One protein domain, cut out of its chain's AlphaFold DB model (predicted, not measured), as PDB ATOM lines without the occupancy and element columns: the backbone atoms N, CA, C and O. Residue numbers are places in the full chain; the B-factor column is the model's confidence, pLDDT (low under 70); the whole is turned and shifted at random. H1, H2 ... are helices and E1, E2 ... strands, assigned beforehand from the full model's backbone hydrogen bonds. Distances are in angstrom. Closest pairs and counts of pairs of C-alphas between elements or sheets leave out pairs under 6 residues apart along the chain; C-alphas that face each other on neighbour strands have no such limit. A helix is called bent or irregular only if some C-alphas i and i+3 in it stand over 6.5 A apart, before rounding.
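What this domain is: This is residues 7 to 133 of the 497 residues of an uncharacterized protein of Caenispirillum salinarum AK4 (UniProt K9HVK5). Two small antiparallel sheets, E1 E2 E7 E6 and E3 E8 E9, stand loosely and partly face to face with their strands crossed. The short helix H2 sits at one side between them, H1 lies over E7 at the far end of the larger sheet, and the little hairpin E4 E5 lies beside E3; after E9 the printed part makes a wide loop through H3, of which residues 117 to 123 stick out, and comes back to E6. The printed part has 127 residues with nine named strands and three named helices, in the order E1 E2 H1 E3 E4 E5 E6 E7 H2 E8 E9 H3; its class is mixed, helices and strands, with under half of the residues in named elements. It is compact, with a radius of gyration of the C-alphas of 13.9 A and spans of 37 by 36 by 28 A.

How they stand to each other: E1, residues 7 to 9, and E2, residues 19 to 23, form a hairpin in which N 20 and O 8 are 2.8 A apart, within hydrogen-bond range. E2 is antiparallel to E7, residues 71 to 76, at 153 degrees, with N 21 and O 74 at 2.8 A. E7 forms a hairpin with E6, residues 64 to 68, where N 66 and O 73 are 2.8 A apart. The edge strands of this sheet are E1 and E6; it is only just strongly twisted, its C-alphas lying up to 4.5 A off the best plane. H1, residues 27 to 32, is on this sheet at a height of 8.5 A, over E7, and runs along the strands, at 2 degrees to E7 on the local plane; the closest C-alphas of H1 and E7 are those of Ala 27 and Leu 72, 4.4 A apart. H1 is irregular, C-alphas 28 and 31 being 7.5 A apart; 0 of its 2 O i to N i+4 pairs but 2 of its 3 O i to N i+3 pairs are within hydrogen-bond range. E3, residues 37 to 40, is antiparallel to E8, residues 89 to 94, with N 39 and O 91 at 2.9 A. E8 forms a hairpin with E9, residues 99 to 104, with N 92 and O 101 at 2.9 A. E4, residues 47 to 49, and E5, residues 52 to 54, form a hairpin with N 49 and O 52 at 2.7 A. The closest C-alphas of E3 and E4 are those of Thr 39 and Cys 47, 4.5 A apart. H2, residues 78 to 81, comes closest to E2 at the C-alphas of Ala 19 and Val 81, 6.8 A. H3, residues 113 to 116, is apart from H2 and E8, for instance; H2 and H3 are too short for an O i to N i+4 pair.

Where its parts are: E1 begins at C-alpha 7 (-15.733, -13.451, 3.415). E2 is 12.9 A long from first to last C-alpha, H1 10.5 A, E3 10.2 A, E6 12.6 A and E7 15.5 A. E8 spans 16.7 A from C-alpha 89 (-19.301, -25.590, 1.866), and E9 spans 16.1 A. H3 ends at C-alpha 116 (-28.728, -3.394, -9.504).

The domain as a whole: The C-alphas farthest apart, those of Ser 44 and Gly 69, are 39.2 A apart. The printed part has no cut and no long link between named elements. Residues 117 to 133 hold no named element; residues 132 to 133 pair, parallel, with residues 65 to 66 of E6. The mean pLDDT of the printed part is 84.8, and it is under 70 at residues 43 to 45 and 113 to 128.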
ATOM      1  N   ILE A   7     -14.697 -14.088   4.225       95.62
ATOM      2  CA  ILE A   7     -15.733 -13.451   3.415       95.62
ATOM      3  C   ILE A   7     -16.716 -12.787   4.372       95.62
ATOM      4  O   ILE A   7     -17.116 -13.393   5.366       95.62
ATOM      5  N   GLU A   8     -17.062 -11.540   4.089       95.12
ATOM      6  CA  GLU A   8     -18.026 -10.739   4.845       95.12
ATOM      7  C   GLU A   8     -18.812  -9.835   3.891       95.12
ATOM      8  O   GLU A   8     -18.374  -9.599   2.766       95.12
ATOM      9  N   GLN A   9     -19.968  -9.328   4.318       93.38
ATOM     10  CA  GLN A   9     -20.753  -8.398   3.507       93.38
ATOM     11  C   GLN A   9     -19.981  -7.092   3.270       93.38
ATOM     12  O   GLN A   9     -19.295  -6.603   4.173       93.38
ATOM     13  N   ASP A  10     -20.067  -6.523   2.063       92.44
ATOM     14  CA  ASP A  10     -19.441  -5.228   1.789       92.44
ATOM     15  C   ASP A  10     -20.231  -4.099   2.476       92.44
ATOM     16  O   ASP A  10     -21.358  -3.818   2.068       92.44
ATOM     17  N   PRO A  11     -19.669  -3.394   3.479       89.12
ATOM     18  CA  PRO A  11     -20.366  -2.288   4.131       89.12
ATOM     19  C   PRO A  11     -20.616  -1.100   3.192       89.12
ATOM     20  O   PRO A  11     -21.422  -0.234   3.527       89.12
ATOM     21  N   ALA A  12     -19.938  -1.033   2.038       86.62
ATOM     22  CA  ALA A  12     -20.231  -0.037   1.009       86.62
ATOM     23  C   ALA A  12     -21.549  -0.311   0.261       86.62
ATOM     24  O   ALA A  12     -22.063   0.604  -0.374       86.62
ATOM     25  N   HIS A  13     -22.098  -1.527   0.367       86.00
ATOM     26  CA  HIS A  13     -23.338  -1.956  -0.282       86.00
ATOM     27  C   HIS A  13     -24.268  -2.607   0.761       86.00
ATOM     28  O   HIS A  13     -24.424  -3.833   0.808       86.00
ATOM     29  N   PRO A  14     -24.868  -1.802   1.660       82.81
ATOM     30  CA  PRO A  14     -25.741  -2.318   2.711       82.81
ATOM     31  C   PRO A  14     -27.017  -2.981   2.166       82.81
ATOM     32  O   PRO A  14     -27.601  -3.794   2.876       82.81
ATOM     33  N   GLY A  15     -27.424  -2.668   0.927       80.06
ATOM     34  CA  GLY A  15     -28.566  -3.279   0.239       80.06
ATOM     35  C   GLY A  15     -28.316  -4.687  -0.318       80.06
ATOM     36  O   GLY A  15     -29.234  -5.271  -0.885       80.06
ATOM     37  N   GLY A  16     -27.118  -5.252  -0.109       86.88
ATOM     38  CA  GLY A  16     -26.784  -6.628  -0.486       86.88
ATOM     39  C   GLY A  16     -26.080  -6.756  -1.838       86.88
ATOM     40  O   GLY A  16     -25.622  -5.772  -2.409       86.88
ATOM     41  N   GLY A  17     -25.884  -7.991  -2.297       87.25
ATOM     42  CA  GLY A  17     -25.288  -8.335  -3.594       87.25
ATOM     43  C   GLY A  17     -23.764  -8.254  -3.657       87.25
ATOM     44  O   GLY A  17     -23.155  -8.739  -4.606       87.25
ATOM     45  N   PHE A  18     -23.106  -7.684  -2.645       93.44
ATOM     46  CA  PHE A  18     -21.653  -7.530  -2.630       93.44
ATOM     47  C   PHE A  18     -21.014  -8.098  -1.369       93.44
ATOM     48  O   PHE A  18     -21.478  -7.908  -0.240       93.44
ATOM     49  N   ALA A  19     -19.868  -8.741  -1.569       95.31
ATOM     50  CA  ALA A  19     -19.070  -9.315  -0.497       95.31
ATOM     51  C   ALA A  19     -17.607  -8.893  -0.598       95.31
ATOM     52  O   ALA A  19     -17.066  -8.653  -1.676       95.31
ATOM     53  N   ARG A  20     -16.932  -8.841   0.545       95.88
ATOM     54  CA  ARG A  20     -15.499  -8.584   0.661       95.88
ATOM     55  C   ARG A  20     -14.784  -9.873   1.022       95.88
ATOM     56  O   ARG A  20     -14.963 -10.420   2.106       95.88
ATOM     57  N   LEU A  21     -13.932 -10.327   0.111       96.50
ATOM     58  CA  LEU A  21     -12.986 -11.411   0.330       96.50
ATOM     59  C   LEU A  21     -11.673 -10.827   0.868       96.50
ATOM     60  O   LEU A  21     -10.884 -10.240   0.125       96.50
ATOM     61  N   VAL A  22     -11.447 -10.980   2.169       96.12
ATOM     62  CA  VAL A  22     -10.295 -10.444   2.898       96.12
ATOM     63  C   VAL A  22      -9.174 -11.483   2.943       96.12
ATOM     64  O   VAL A  22      -9.346 -12.591   3.452       96.12
ATOM     65  N   LEU A  23      -8.000 -11.096   2.441       94.81
ATOM     66  CA  LEU A  23      -6.778 -11.897   2.359       94.81
ATOM     67  C   LEU A  23      -5.672 -11.249   3.213       94.81
ATOM     68  O   LEU A  23      -4.939 -10.372   2.731       94.81
ATOM     69  N   PRO A  24      -5.527 -11.647   4.489       93.19
ATOM     70  CA  PRO A  24      -4.539 -11.061   5.390       93.19
ATOM     71  C   PRO A  24      -3.097 -11.265   4.902       93.19
ATOM     72  O   PRO A  24      -2.714 -12.350   4.468       93.19
ATOM     73  N   GLY A  25      -2.272 -10.217   4.985       90.25
ATOM     74  CA  GLY A  25      -0.856 -10.266   4.596       90.25
ATOM     75  C   GLY A  25      -0.589 -10.258   3.084       90.25
ATOM     76  O   GLY A  25       0.554 -10.465   2.676       90.25
ATOM     77  N   LYS A  26      -1.612 -10.033   2.250       91.38
ATOM     78  CA  LYS A  26      -1.520 -10.063   0.779       91.38
ATOM     79  C   LYS A  26      -1.561  -8.687   0.110       91.38
ATOM     80  O   LYS A  26      -1.606  -8.618  -1.113       91.38
ATOM     81  N   ALA A  27      -1.489  -7.588   0.867       89.69
ATOM     82  CA  ALA A  27      -1.524  -6.219   0.329       89.69
ATOM     83  C   ALA A  27      -0.547  -5.972  -0.845       89.69
ATOM     84  O   ALA A  27      -0.916  -5.363  -1.849       89.69
ATOM     85  N   GLY A  28       0.686  -6.490  -0.758       87.75
ATOM     86  CA  GLY A  28       1.705  -6.346  -1.810       87.75
ATOM     87  C   GLY A  28       1.378  -7.075  -3.119       87.75
ATOM     88  O   GLY A  28       1.994  -6.811  -4.149       87.75
ATOM     89  N   ASP A  29       0.385  -7.960  -3.100       89.81
ATOM     90  CA  ASP A  29      -0.005  -8.769  -4.243       89.81
ATOM     91  C   ASP A  29      -1.163  -8.163  -5.060       89.81
ATOM     92  O   ASP A  29      -1.569  -8.753  -6.061       89.81
ATOM     93  N   ALA A  30      -1.662  -6.972  -4.702       87.25
ATOM     94  CA  ALA A  30      -2.782  -6.314  -5.392       87.25
ATOM     95  C   ALA A  30      -2.591  -6.202  -6.919       87.25
ATOM     96  O   ALA A  30      -3.541  -6.320  -7.689       87.25
ATOM     97  N   ARG A  31      -1.341  -6.033  -7.374       86.69
ATOM     98  CA  ARG A  31      -0.980  -5.890  -8.797       86.69
ATOM     99  C   ARG A  31      -0.873  -7.219  -9.554       86.69
ATOM    100  O   ARG A  31      -0.662  -7.205 -10.762       86.69
ATOM    101  N   LYS A  32      -1.026  -8.367  -8.886       88.94
ATOM    102  CA  LYS A  32      -0.945  -9.704  -9.509       88.94
ATOM    103  C   LYS A  32      -2.226 -10.121 -10.239       88.94
ATOM    104  O   LYS A  32      -2.382 -11.297 -10.548       88.94
ATOM    105  N   LYS A  33      -3.127  -9.169 -10.516       88.75
ATOM    106  CA  LYS A  33      -4.383  -9.377 -11.250       88.75
ATOM    107  C   LYS A  33      -5.169 -10.568 -10.680       88.75
ATOM    108  O   LYS A  33      -5.382 -11.548 -11.396       88.75
ATOM    109  N   PRO A  34      -5.555 -10.527  -9.391       91.88
ATOM    110  CA  PRO A  34      -6.239 -11.643  -8.757       91.88
ATOM    111  C   PRO A  34      -7.488 -12.049  -9.553       91.88
ATOM    112  O   PRO A  34      -8.177 -11.217 -10.150       91.88
ATOM    113  N   ARG A  35      -7.731 -13.358  -9.585       94.19
ATOM    114  CA  ARG A  35      -8.922 -14.010 -10.130       94.19
ATOM    115  C   ARG A  35      -9.420 -14.982  -9.083       94.19
ATOM    116  O   ARG A  35      -8.589 -15.604  -8.423       94.19
ATOM    117  N   VAL A  36     -10.728 -15.061  -8.916       95.44
ATOM    118  CA  VAL A  36     -11.364 -15.870  -7.881       95.44
ATOM    119  C   VAL A  36     -12.066 -17.039  -8.555       95.44
ATOM    120  O   VAL A  36     -12.870 -16.831  -9.457       95.44
ATOM    121  N   THR A  37     -11.762 -18.253  -8.113       95.31
ATOM    122  CA  THR A  37     -12.503 -19.466  -8.465       95.31
ATOM    123  C   THR A  37     -13.242 -19.930  -7.216       95.31
ATOM    124  O   THR A  37     -12.662 -19.943  -6.125       95.31
ATOM    125  N   ILE A  38     -14.506 -20.318  -7.369       95.12
ATOM    126  CA  ILE A  38     -15.321 -20.873  -6.286       95.12
ATOM    127  C   ILE A  38     -15.755 -22.271  -6.689       95.12
ATOM    128  O   ILE A  38     -16.310 -22.471  -7.769       95.12
ATOM    129  N   THR A  39     -15.492 -23.237  -5.814       94.38
ATOM    130  CA  THR A  39     -15.822 -24.641  -6.050       94.38
ATOM    131  C   THR A  39     -16.670 -25.188  -4.906       94.38
ATOM    132  O   THR A  39     -16.245 -25.140  -3.752       94.38
ATOM    133  N   ARG A  40     -17.852 -25.729  -5.194       92.38
ATOM    134  CA  ARG A  40     -18.695 -26.453  -4.240       92.38
ATOM    135  C   ARG A  40     -18.003 -27.731  -3.794       92.38
ATOM    136  O   ARG A  40     -17.360 -28.415  -4.583       92.38
ATOM    137  N   GLN A  41     -18.172 -28.098  -2.530       86.00
ATOM    138  CA  GLN A  41     -17.585 -29.330  -1.991       86.00
ATOM    139  C   GLN A  41     -18.362 -30.614  -2.355       86.00
ATOM    140  O   GLN A  41     -17.941 -31.699  -1.960       86.00
ATOM    141  N   SER A  42     -19.478 -30.526  -3.088       71.56
ATOM    142  CA  SER A  42     -20.375 -31.656  -3.377       71.56
ATOM    143  C   SER A  42     -20.650 -31.838  -4.879       71.56
ATOM    144  O   SER A  42     -21.193 -30.927  -5.492       71.56
ATOM    145  N   ASN A  43     -20.361 -33.043  -5.401       61.09
ATOM    146  CA  ASN A  43     -20.749 -33.644  -6.700       61.09
ATOM    147  C   ASN A  43     -20.579 -32.809  -8.003       61.09
ATOM    148  O   ASN A  43     -19.956 -31.756  -8.004       61.09
ATOM    149  N   SER A  44     -21.020 -33.392  -9.134       59.50
ATOM    150  CA  SER A  44     -20.541 -33.225 -10.526       59.50
ATOM    151  C   SER A  44     -20.434 -31.803 -11.087       59.50
ATOM    152  O   SER A  44     -19.535 -31.565 -11.891       59.50
ATOM    153  N   ASP A  45     -21.269 -30.866 -10.636       67.69
ATOM    154  CA  ASP A  45     -21.221 -29.446 -11.020       67.69
ATOM    155  C   ASP A  45     -20.554 -28.634  -9.913       67.69
ATOM    156  O   ASP A  45     -21.185 -27.925  -9.128       67.69
ATOM    157  N   SER A  46     -19.243 -28.828  -9.783       85.56
ATOM    158  CA  SER A  46     -18.511 -28.299  -8.639       85.56
ATOM    159  C   SER A  46     -18.078 -26.847  -8.811       85.56
ATOM    160  O   SER A  46     -17.704 -26.251  -7.817       85.56
ATOM    161  N   CYS A  47     -18.071 -26.247 -10.000       91.75
ATOM    162  CA  CYS A  47     -17.493 -24.914 -10.207       91.75
ATOM    163  C   CYS A  47     -18.581 -23.854 -10.368       91.75
ATOM    164  O   CYS A  47     -19.515 -24.033 -11.137       91.75
ATOM    165  N   LEU A  48     -18.458 -22.726  -9.674       92.81
ATOM    166  CA  LEU A  48     -19.354 -21.595  -9.892       92.81
ATOM    167  C   LEU A  48     -18.986 -20.903 -11.208       92.81
ATOM    168  O   LEU A  48     -17.822 -20.558 -11.400       92.81
ATOM    169  N   GLY A  49     -19.959 -20.702 -12.089       90.19
ATOM    170  CA  GLY A  49     -19.882 -19.940 -13.332       90.19
ATOM    171  C   GLY A  49     -20.806 -18.724 -13.328       90.19
ATOM    172  O   GLY A  49     -21.414 -18.398 -12.313       90.19
ATOM    173  N   ARG A  50     -20.906 -18.032 -14.470       81.88
ATOM    174  CA  ARG A  50     -21.681 -16.778 -14.585       81.88
ATOM    175  C   ARG A  50     -23.180 -16.958 -14.322       81.88
ATOM    176  O   ARG A  50     -23.822 -16.015 -13.884       81.88
ATOM    177  N   THR A  51     -23.709 -18.143 -14.611       80.69
ATOM    178  CA  THR A  51     -25.137 -18.485 -14.520       80.69
ATOM    179  C   THR A  51     -25.435 -19.495 -13.406       80.69
ATOM    180  O   THR A  51     -26.514 -20.077 -13.379       80.69
ATOM    181  N   GLY A  52     -24.486 -19.719 -12.488       88.62
ATOM    182  CA  GLY A  52     -24.627 -20.669 -11.382       88.62
ATOM    183  C   GLY A  52     -23.617 -21.817 -11.430       88.62
ATOM    184  O   GLY A  52     -22.521 -21.679 -11.970       88.62
ATOM    185  N   TRP A  53     -23.946 -22.944 -10.799       92.06
ATOM    186  CA  TRP A  53     -23.051 -24.104 -10.687       92.06
ATOM    187  C   TRP A  53     -22.930 -24.873 -12.009       92.06
ATOM    188  O   TRP A  53     -23.931 -25.201 -12.636       92.06
ATOM    189  N   GLN A  54     -21.700 -25.195 -12.407       90.56
ATOM    190  CA  GLN A  54     -21.360 -25.852 -13.669       90.56
ATOM    191  C   GLN A  54     -20.128 -26.766 -13.521       90.56
ATOM    192  O   GLN A  54     -19.310 -26.620 -12.609       90.56
ATOM    193  N   ALA A  55     -19.947 -27.700 -14.455       87.25
ATOM    194  CA  ALA A  55     -18.771 -28.574 -14.487       87.25
ATOM    195  C   ALA A  55     -17.470 -27.841 -14.880       87.25
ATOM    196  O   ALA A  55     -16.379 -28.201 -14.432       87.25
ATOM    197  N   ALA A  56     -17.566 -26.815 -15.732       86.62
ATOM    198  CA  ALA A  56     -16.408 -26.073 -16.224       86.62
ATOM    199  C   ALA A  56     -15.905 -25.053 -15.191       86.62
ATOM    200  O   ALA A  56     -16.685 -24.289 -14.625       86.62
ATOM    201  N   GLU A  57     -14.588 -24.988 -14.978       89.06
ATOM    202  CA  GLU A  57     -13.996 -23.961 -14.118       89.06
ATOM    203  C   GLU A  57     -14.235 -22.563 -14.705       89.06
ATOM    204  O   GLU A  57     -13.940 -22.308 -15.874       89.06
ATOM    205  N   HIS A  58     -14.727 -21.643 -13.875       91.75
ATOM    206  CA  HIS A  58     -14.832 -20.231 -14.216       91.75
ATOM    207  C   HIS A  58     -14.006 -19.388 -13.247       91.75
ATOM    208  O   HIS A  58     -13.953 -19.652 -12.045       91.75
ATOM    209  N   GLN A  59     -13.359 -18.355 -13.784       93.62
ATOM    210  CA  GLN A  59     -12.552 -17.418 -13.014       93.62
ATOM    211  C   GLN A  59     -13.207 -16.045 -13.024       93.62
ATOM    212  O   GLN A  59     -13.230 -15.360 -14.046       93.62
ATOM    213  N   PHE A  60     -13.667 -15.614 -11.857       93.44
ATOM    214  CA  PHE A  60     -14.259 -14.303 -11.674       93.44
ATOM    215  C   PHE A  60     -13.190 -13.242 -11.455       93.44
ATOM    216  O   PHE A  60     -12.178 -13.436 -10.765       93.44
ATOM    217  N   LYS A  61     -13.433 -12.075 -12.036       92.88
ATOM    218  CA  LYS A  61     -12.645 -10.871 -11.815       92.88
ATOM    219  C   LYS A  61     -13.298 -10.086 -10.675       92.88
ATOM    220  O   LYS A  61     -14.486  -9.804 -10.774       92.88
ATOM    221  N   PRO A  62     -12.560  -9.722  -9.612       93.12
ATOM    222  CA  PRO A  62     -13.107  -8.853  -8.575       93.12
ATOM    223  C   PRO A  62     -13.595  -7.540  -9.186       93.12
ATOM    224  O   PRO A  62     -12.900  -6.972 -10.031       93.12
ATOM    225  N   ARG A  63     -14.740  -7.034  -8.724       90.56
ATOM    226  CA  ARG A  63     -15.294  -5.743  -9.159       90.56
ATOM    227  C   ARG A  63     -14.369  -4.592  -8.774       90.56
ATOM    228  O   ARG A  63     -14.125  -3.683  -9.562       90.56
ATOM    229  N   LYS A  64     -13.819  -4.654  -7.559       91.12
ATOM    230  CA  LYS A  64     -12.857  -3.688  -7.013       91.12
ATOM    231  C   LYS A  64     -11.784  -4.422  -6.215       91.12
ATOM    232  O   LYS A  64     -12.045  -5.467  -5.613       91.12
ATOM    233  N   ILE A  65     -10.574  -3.872  -6.201       93.06
ATOM    234  CA  ILE A  65      -9.478  -4.351  -5.358       93.06
ATOM    235  C   ILE A  65      -9.156  -3.245  -4.357       93.06
ATOM    236  O   ILE A  65      -8.836  -2.131  -4.758       93.06
ATOM    237  N   ARG A  66      -9.206  -3.544  -3.060       92.94
ATOM    238  CA  ARG A  66      -8.824  -2.610  -1.998       92.94
ATOM    239  C   ARG A  66      -7.612  -3.132  -1.238       92.94
ATOM    240  O   ARG A  66      -7.462  -4.336  -1.023       92.94
ATOM    241  N   VAL A  67      -6.738  -2.225  -0.821       91.69
ATOM    242  CA  VAL A  67      -5.643  -2.526   0.104       91.69
ATOM    243  C   VAL A  67      -5.928  -1.841   1.431       91.69
ATOM    244  O   VAL A  67      -5.935  -0.613   1.514       91.69
ATOM    245  N   GLU A  68      -6.136  -2.651   2.466       91.88
ATOM    246  CA  GLU A  68      -6.497  -2.202   3.810       91.88
ATOM    247  C   GLU A  68      -5.453  -2.701   4.814       91.88
ATOM    248  O   GLU A  68      -5.404  -3.879   5.184       91.88
ATOM    249  N   GLY A  69      -4.554  -1.805   5.224       89.62
ATOM    250  CA  GLY A  69      -3.409  -2.164   6.057       89.62
ATOM    251  C   GLY A  69      -2.511  -3.203   5.374       89.62
ATOM    252  O   GLY A  69      -1.900  -2.929   4.343       89.62
ATOM    253  N   SER A  70      -2.405  -4.398   5.960       91.00
ATOM    254  CA  SER A  70      -1.654  -5.527   5.385       91.00
ATOM    255  C   SER A  70      -2.524  -6.502   4.583       91.00
ATOM    256  O   SER A  70      -1.996  -7.450   3.994       91.00
ATOM    257  N   SER A  71      -3.837  -6.285   4.545       92.69
ATOM    258  CA  SER A  71      -4.794  -7.159   3.873       92.69
ATOM    259  C   SER A  71      -5.061  -6.696   2.447       92.69
ATOM    260  O   SER A  71      -5.166  -5.502   2.162       92.69
ATOM    261  N   LEU A  72      -5.197  -7.667   1.551       94.50
ATOM    262  CA  LEU A  72      -5.792  -7.456   0.238       94.50
ATOM    263  C   LEU A  72      -7.274  -7.799   0.332       94.50
ATOM    264  O   LEU A  72      -7.617  -8.872   0.820       94.50
ATOM    265  N   VAL A  73      -8.137  -6.908  -0.128       95.75
ATOM    266  CA  VAL A  73      -9.585  -7.093  -0.103       95.75
ATOM    267  C   VAL A  73     -10.092  -7.107  -1.535       95.75
ATOM    268  O   VAL A  73      -9.869  -6.164  -2.295       95.75
ATOM    269  N   LEU A  74     -10.752  -8.194  -1.917       96.00
ATOM    270  CA  LEU A  74     -11.360  -8.351  -3.235       96.00
ATOM    271  C   LEU A  74     -12.870  -8.178  -3.084       96.00
ATOM    272  O   LEU A  74     -13.489  -8.906  -2.310       96.00
ATOM    273  N   VAL A  75     -13.454  -7.215  -3.796       95.19
ATOM    274  CA  VAL A  75     -14.908  -7.010  -3.808       95.19
ATOM    275  C   VAL A  75     -15.518  -7.949  -4.843       95.19
ATOM    276  O   VAL A  75     -15.191  -7.866  -6.031       95.19
ATOM    277  N   LEU A  76     -16.358  -8.865  -4.371       94.81
ATOM    278  CA  LEU A  76     -17.120  -9.827  -5.161       94.81
ATOM    279  C   LEU A  76     -18.510  -9.246  -5.425       94.81
ATOM    280  O   LEU A  76     -19.091  -8.652  -4.515       94.81
ATOM    281  N   GLY A  77     -19.002  -9.386  -6.654       91.94
ATOM    282  CA  GLY A  77     -20.303  -8.863  -7.060       91.94
ATOM    283  C   GLY A  77     -21.445  -9.884  -6.988       91.94
ATOM    284  O   GLY A  77     -21.213 -11.047  -6.622       91.94
ATOM    285  N   PRO A  78     -22.650  -9.453  -7.406       90.62
ATOM    286  CA  PRO A  78     -23.875 -10.256  -7.397       90.62
ATOM    287  C   PRO A  78     -23.727 -11.572  -8.158       90.62
ATOM    288  O   PRO A  78     -24.217 -12.608  -7.722       90.62
ATOM    289  N   GLU A  79     -22.922 -11.574  -9.230       89.00
ATOM    290  CA  GLU A  79     -22.628 -12.769 -10.028       89.00
ATOM    291  C   GLU A  79     -22.088 -13.949  -9.202       89.00
ATOM    292  O   GLU A  79     -22.245 -15.104  -9.589       89.00
ATOM    293  N   ILE A  80     -21.462 -13.665  -8.060       93.69
ATOM    294  CA  ILE A  80     -21.023 -14.672  -7.099       93.69
ATOM    295  C   ILE A  80     -22.001 -14.760  -5.930       93.69
ATOM    296  O   ILE A  80     -22.395 -15.862  -5.556       93.69
ATOM    297  N   VAL A  81     -22.318 -13.617  -5.312       93.81
ATOM    298  CA  VAL A  81     -23.041 -13.563  -4.031       93.81
ATOM    299  C   VAL A  81     -24.427 -14.184  -4.149       93.81
ATOM    300  O   VAL A  81     -24.803 -14.960  -3.276       93.81
ATOM    301  N   ASP A  82     -25.119 -13.932  -5.256       91.19
ATOM    302  CA  ASP A  82     -26.501 -14.370  -5.453       91.19
ATOM    303  C   ASP A  82     -26.591 -15.829  -5.930       91.19
ATOM    304  O   ASP A  82     -27.649 -16.445  -5.861       91.19
ATOM    305  N   ASN A  83     -25.475 -16.409  -6.389       92.44
ATOM    306  CA  ASN A  83     -25.419 -17.778  -6.913       92.44
ATOM    307  C   ASN A  83     -24.864 -18.806  -5.908       92.44
ATOM    308  O   ASN A  83     -24.766 -19.997  -6.226       92.44
ATOM    309  N   VAL A  84     -24.466 -18.379  -4.704       92.75
ATOM    310  CA  VAL A  84     -23.960 -19.276  -3.656       92.75
ATOM    311  C   VAL A  84     -24.869 -19.218  -2.437       92.75
ATOM    312  O   VAL A  84     -24.884 -18.226  -1.712       92.75
ATOM    313  N   ASP A  85     -25.563 -20.326  -2.169       91.00
ATOM    314  CA  ASP A  85     -26.459 -20.420  -1.018       91.00
ATOM    315  C   ASP A  85     -25.700 -20.249   0.304       91.00
ATOM    316  O   ASP A  85     -24.578 -20.754   0.484       91.00
ATOM    317  N   GLU A  86     -26.357 -19.613   1.271       92.31
ATOM    318  CA  GLU A  86     -25.840 -19.469   2.627       92.31
ATOM    319  C   GLU A  86     -25.434 -20.819   3.228       92.31
ATOM    320  O   GLU A  86     -26.070 -21.857   3.040       92.31
ATOM    321  N   PHE A  87     -24.346 -20.810   3.993       91.75
ATOM    322  CA  PHE A  87     -23.796 -21.986   4.664       91.75
ATOM    323  C   PHE A  87     -23.322 -23.120   3.739       91.75
ATOM    324  O   PHE A  87     -22.922 -24.185   4.237       91.75
ATOM    325  N   THR A  88     -23.259 -22.888   2.426       92.25
ATOM    326  CA  THR A  88     -22.670 -23.833   1.474       92.25
ATOM    327  C   THR A  88     -21.179 -24.018   1.740       92.25
ATOM    328  O   THR A  88     -20.424 -23.057   1.888       92.25
ATOM    329  N   GLY A  89     -20.726 -25.272   1.809       93.19
ATOM    330  CA  GLY A  89     -19.301 -25.590   1.866       93.19
ATOM    331  C   GLY A  89     -18.650 -25.338   0.510       93.19
ATOM    332  O   GLY A  89     -18.979 -26.015  -0.470       93.19
ATOM    333  N   VAL A  90     -17.718 -24.388   0.454       94.94
ATOM    334  CA  VAL A  90     -17.003 -24.021  -0.769       94.94
ATOM    335  C   VAL A  90     -15.491 -24.030  -0.561       94.94
ATOM    336  O   VAL A  90     -14.972 -23.874   0.545       94.94
ATOM    337  N   THR A  91     -14.764 -24.212  -1.654       95.00
ATOM    338  CA  THR A  91     -13.341 -23.916  -1.760       95.00
ATOM    339  C   THR A  91     -13.203 -22.627  -2.550       95.00
ATOM    340  O   THR A  91     -13.631 -22.562  -3.701       95.00
ATOM    341  N   VAL A  92     -12.607 -21.610  -1.938       95.44
ATOM    342  CA  VAL A  92     -12.308 -20.338  -2.596       95.44
ATOM    343  C   VAL A  92     -10.824 -20.319  -2.925       95.44
ATOM    344  O   VAL A  92      -9.974 -20.440  -2.039       95.44
ATOM    345  N   SER A  93     -10.508 -20.181  -4.209       94.50
ATOM    346  CA  SER A  93      -9.141 -20.149  -4.717       94.50
ATOM    347  C   SER A  93      -8.855 -18.820  -5.400       94.50
ATOM    348  O   SER A  93      -9.676 -18.289  -6.143       94.50
ATOM    349  N   VAL A  94      -7.657 -18.293  -5.164       95.25
ATOM    350  CA  VAL A  94      -7.092 -17.146  -5.872       95.25
ATOM    351  C   VAL A  94      -5.769 -17.593  -6.500       95.25
ATOM    352  O   VAL A  94      -4.699 -17.380  -5.909       95.25
ATOM    353  N   PRO A  95      -5.804 -18.245  -7.683       92.69
ATOM    354  CA  PRO A  95      -4.636 -18.912  -8.258       92.69
ATOM    355  C   PRO A  95      -3.399 -18.012  -8.433       92.69
ATOM    356  O   PRO A  95      -2.310 -18.441  -8.035       92.69
ATOM    357  N   PRO A  96      -3.510 -16.744  -8.903       91.69
ATOM    358  CA  PRO A  96      -2.352 -15.847  -9.015       91.69
ATOM    359  C   PRO A  96      -1.643 -15.574  -7.679       91.69
ATOM    360  O   PRO A  96      -0.455 -15.243  -7.650       91.69
ATOM    361  N   LEU A  97      -2.364 -15.721  -6.562       91.69
ATOM    362  CA  LEU A  97      -1.859 -15.482  -5.210       91.69
ATOM    363  C   LEU A  97      -1.426 -16.761  -4.488       91.69
ATOM    364  O   LEU A  97      -0.865 -16.669  -3.388       91.69
ATOM    365  N   LYS A  98      -1.664 -17.929  -5.107       91.94
ATOM    366  CA  LYS A  98      -1.460 -19.265  -4.530       91.94
ATOM    367  C   LYS A  98      -2.166 -19.427  -3.181       91.94
ATOM    368  O   LYS A  98      -1.606 -20.000  -2.248       91.94
ATOM    369  N   VAL A  99      -3.366 -18.863  -3.071       92.69
ATOM    370  CA  VAL A  99      -4.223 -18.997  -1.889       92.69
ATOM    371  C   VAL A  99      -5.414 -19.850  -2.282       92.69
ATOM    372  O   VAL A  99      -6.050 -19.568  -3.289       92.69
ATOM    373  N   SER A 100      -5.699 -20.885  -1.503       93.44
ATOM    374  CA  SER A 100      -6.889 -21.715  -1.650       93.44
ATOM    375  C   SER A 100      -7.323 -22.136  -0.260       93.44
ATOM    376  O   SER A 100      -6.516 -22.706   0.477       93.44
ATOM    377  N   GLU A 101      -8.565 -21.850   0.105       93.75
ATOM    378  CA  GLU A 101      -9.085 -22.140   1.440       93.75
ATOM    379  C   GLU A 101     -10.496 -22.712   1.349       93.75
ATOM    380  O   GLU A 101     -11.303 -22.305   0.514       93.75
ATOM    381  N   GLN A 102     -10.771 -23.701   2.195       92.69
ATOM    382  CA  GLN A 102     -12.108 -24.248   2.362       92.69
ATOM    383  C   GLN A 102     -12.817 -23.467   3.455       92.69
ATOM    384  O   GLN A 102     -12.307 -23.352   4.569       92.69
ATOM    385  N   LEU A 103     -13.996 -22.953   3.139       93.81
ATOM    386  CA  LEU A 103     -14.810 -22.198   4.076       93.81
ATOM    387  C   LEU A 103     -16.286 -22.491   3.850       93.81
ATOM    388  O   LEU A 103     -16.708 -23.004   2.813       93.81
ATOM    389  N   ARG A 104     -17.080 -22.163   4.860       94.06
ATOM    390  CA  ARG A 104     -18.530 -22.166   4.762       94.06
ATOM    391  C   ARG A 104     -18.976 -20.772   4.331       94.06
ATOM    392  O   ARG A 104     -18.579 -19.800   4.972       94.06
ATOM    393  N   TRP A 105     -19.764 -20.694   3.263       94.75
ATOM    394  CA  TRP A 105     -20.296 -19.432   2.763       94.75
ATOM    395  C   TRP A 105     -21.100 -18.734   3.873       94.75
ATOM    396  O   TRP A 105     -21.922 -19.396   4.518       94.75
ATOM    397  N   PRO A 106     -20.821 -17.460   4.187       93.31
ATOM    398  CA  PRO A 106     -21.539 -16.747   5.238       93.31
ATOM    399  C   PRO A 106     -22.965 -16.395   4.793       93.31
ATOM    400  O   PRO A 106     -23.302 -16.511   3.620       93.31
ATOM    401  N   SER A 107     -23.794 -15.955   5.741       93.88
ATOM    402  CA  SER A 107     -25.063 -15.303   5.411       93.88
ATOM    403  C   SER A 107     -24.752 -13.910   4.867       93.88
ATOM    404  O   SER A 107     -24.141 -13.089   5.559       93.88
ATOM    405  N   LEU A 108     -25.070 -13.700   3.593       92.50
ATOM    406  CA  LEU A 108     -24.853 -12.463   2.853       92.50
ATOM    407  C   LEU A 108     -26.192 -12.064   2.252       92.50
ATOM    408  O   LEU A 108     -26.885 -12.909   1.695       92.50
ATOM    409  N   LEU A 109     -26.540 -10.782   2.344       89.69
ATOM    410  CA  LEU A 109     -27.738 -10.291   1.676       89.69
ATOM    411  C   LEU A 109     -27.525 -10.378   0.154       89.69
ATOM    412  O   LEU A 109     -26.506  -9.857  -0.315       89.69
ATOM    413  N   PRO A 110     -28.435 -11.016  -0.604       87.25
ATOM    414  CA  PRO A 110     -28.393 -10.999  -2.064       87.25
ATOM    415  C   PRO A 110     -28.656  -9.583  -2.587       87.25
ATOM    416  O   PRO A 110     -29.080  -8.711  -1.820       87.25
ATOM    417  N   ALA A 111     -28.379  -9.327  -3.863       83.69
ATOM    418  CA  ALA A 111     -28.695  -8.034  -4.461       83.69
ATOM    419  C   ALA A 111     -30.205  -7.762  -4.355       83.69
ATOM    420  O   ALA A 111     -31.024  -8.618  -4.683       83.69
ATOM    421  N   THR A 112     -30.575  -6.574  -3.879       75.31
ATOM    422  CA  THR A 112     -31.945  -6.073  -4.022       75.31
ATOM    423  C   THR A 112     -32.037  -5.306  -5.336       75.31
ATOM    424  O   THR A 112     -31.094  -4.601  -5.703       75.31
ATOM    425  N   ASP A 113     -33.163  -5.432  -6.041       60.16
ATOM    426  CA  ASP A 113     -33.354  -4.870  -7.389       60.16
ATOM    427  C   ASP A 113     -32.997  -3.369  -7.464       60.16
ATOM    428  O   ASP A 113     -32.442  -2.896  -8.449       60.16
ATOM    429  N   LEU A 114     -33.174  -2.643  -6.354       53.47
ATOM    430  CA  LEU A 114     -32.907  -1.207  -6.223       53.47
ATOM    431  C   LEU A 114     -31.432  -0.793  -6.384       53.47
ATOM    432  O   LEU A 114     -31.172   0.346  -6.778       53.47
ATOM    433  N   ASP A 115     -30.474  -1.675  -6.082       50.66
ATOM    434  CA  ASP A 115     -29.036  -1.384  -6.210       50.66
ATOM    435  C   ASP A 115     -28.438  -1.953  -7.515       50.66
ATOM    436  O   ASP A 115     -27.349  -1.544  -7.925       50.66
ATOM    437  N   ALA A 116     -29.155  -2.846  -8.213       50.19
ATOM    438  CA  ALA A 116     -28.728  -3.394  -9.504       50.19
ATOM    439  C   ALA A 116     -28.774  -2.343 -10.633       50.19
ATOM    440  O   ALA A 116     -27.997  -2.406 -11.588       50.19
ATOM    441  N   GLU A 117     -29.638  -1.333 -10.499       45.91
ATOM    442  CA  GLU A 117     -29.880  -0.309 -11.523       45.91
ATOM    443  C   GLU A 117     -29.001   0.954 -11.363       45.91
ATOM    444  O   GLU A 117     -28.948   1.794 -12.266       45.91
ATOM    445  N   GLY A 118     -28.268   1.095 -10.249       43.78
ATOM    446  CA  GLY A 118     -27.478   2.296  -9.921       43.78
ATOM    447  C   GLY A 118     -26.063   2.356 -10.515       43.78
ATOM    448  O   GLY A 118     -25.566   3.445 -10.795       43.78
ATOM    449  N   ASP A 119     -25.450   1.199 -10.780       47.56
ATOM    450  CA  ASP A 119     -24.163   1.052 -11.480       47.56
ATOM    451  C   ASP A 119     -24.359   0.309 -12.822       47.56
ATOM    452  O   ASP A 119     -23.499  -0.440 -13.291       47.56
ATOM    453  N   GLY A 120     -25.526   0.512 -13.447       45.50
ATOM    454  CA  GLY A 120     -26.015  -0.164 -14.655       45.50
ATOM    455  C   GLY A 120     -25.256   0.103 -15.963       45.50
ATOM    456  O   GLY A 120     -25.840  -0.020 -17.038       45.50
ATOM    457  N   GLN A 121     -23.973   0.458 -15.923       40.22
ATOM    458  CA  GLN A 121     -23.097   0.520 -17.097       40.22
ATOM    459  C   GLN A 121     -21.670   0.140 -16.705       40.22
ATOM    460  O   GLN A 121     -20.832   0.995 -16.459       40.22
ATOM    461  N   ASP A 122     -21.424  -1.159 -16.601       39.56
ATOM    462  CA  ASP A 122     -20.261  -1.809 -17.199       39.56
ATOM    463  C   ASP A 122     -20.397  -3.305 -16.890       39.56
ATOM    464  O   ASP A 122     -20.001  -3.811 -15.832       39.56
ATOM    465  N   PHE A 123     -20.914  -4.056 -17.867       42.56
ATOM    466  CA  PHE A 123     -20.258  -5.321 -18.178       42.56
ATOM    467  C   PHE A 123     -18.784  -4.959 -18.277       42.56
ATOM    468  O   PHE A 123     -18.391  -4.306 -19.240       42.56
ATOM    469  N   VAL A 124     -18.020  -5.240 -17.218       46.72
ATOM    470  CA  VAL A 124     -16.597  -4.946 -17.179       46.72
ATOM    471  C   VAL A 124     -16.054  -5.626 -18.416       46.72
ATOM    472  O   VAL A 124     -16.021  -6.855 -18.459       46.72
ATOM    473  N   ASP A 125     -15.717  -4.824 -19.425       42.34
ATOM    474  CA  ASP A 125     -15.010  -5.262 -20.611       42.34
ATOM    475  C   ASP A 125     -13.979  -6.287 -20.131       42.34
ATOM    476  O   ASP A 125     -13.212  -6.013 -19.189       42.34
ATOM    477  N   ASP A 126     -14.008  -7.507 -20.676       55.38
ATOM    478  CA  ASP A 126     -13.117  -8.581 -20.223       55.38
ATOM    479  C   ASP A 126     -11.637  -8.098 -20.269       55.38
ATOM    480  O   ASP A 126     -10.788  -8.590 -19.515       55.38
ATOM    481  N   GLY A 127     -11.351  -7.023 -21.026       52.66
ATOM    482  CA  GLY A 127     -10.099  -6.263 -21.047       52.66
ATOM    483  C   GLY A 127      -9.790  -5.284 -19.889       52.66
ATOM    484  O   GLY A 127      -8.612  -5.137 -19.552       52.66
ATOM    485  N   ALA A 128     -10.756  -4.624 -19.235       64.19
ATOM    486  CA  ALA A 128     -10.487  -3.470 -18.349       64.19
ATOM    487  C   ALA A 128     -10.164  -3.861 -16.891       64.19
ATOM    488  O   ALA A 128     -11.030  -4.344 -16.171       64.19
ATOM    489  N   GLU A 129      -8.925  -3.706 -16.417       76.38
ATOM    490  CA  GLU A 129      -8.542  -4.128 -15.052       76.38
ATOM    491  C   GLU A 129      -9.320  -3.397 -13.946       76.38
ATOM    492  O   GLU A 129      -9.537  -2.191 -14.064       76.38
ATOM    493  N   PRO A 130      -9.719  -4.096 -12.860       80.00
ATOM    494  CA  PRO A 130     -10.477  -3.461 -11.796       80.00
ATOM    495  C   PRO A 130      -9.631  -2.380 -11.108       80.00
ATOM    496  O   PRO A 130      -8.417  -2.562 -10.937       80.00
ATOM    497  N   PRO A 131     -10.250  -1.270 -10.679       81.06
ATOM    498  CA  PRO A 131      -9.540  -0.216  -9.972       81.06
ATOM    499  C   PRO A 131      -8.961  -0.747  -8.652       81.06
ATOM    500  O   PRO A 131      -9.606  -1.515  -7.932       81.06
ATOM    501  N   ILE A 132      -7.725  -0.329  -8.348       82.81
ATOM    502  CA  ILE A 132      -7.055  -0.607  -7.072       82.81
ATOM    503  C   ILE A 132      -7.158   0.639  -6.191       82.81
ATOM    504  O   ILE A 132      -6.529   1.659  -6.481       82.81
ATOM    505  N   GLU A 133      -7.915   0.543  -5.104       85.81
ATOM    506  CA  GLU A 133      -8.063   1.592  -4.096       85.81
ATOM    507  C   GLU A 133      -7.144   1.317  -2.898       85.81
ATOM    508  O   GLU A 133      -7.013   0.185  -2.425       85.81
TER     509      GLU A 133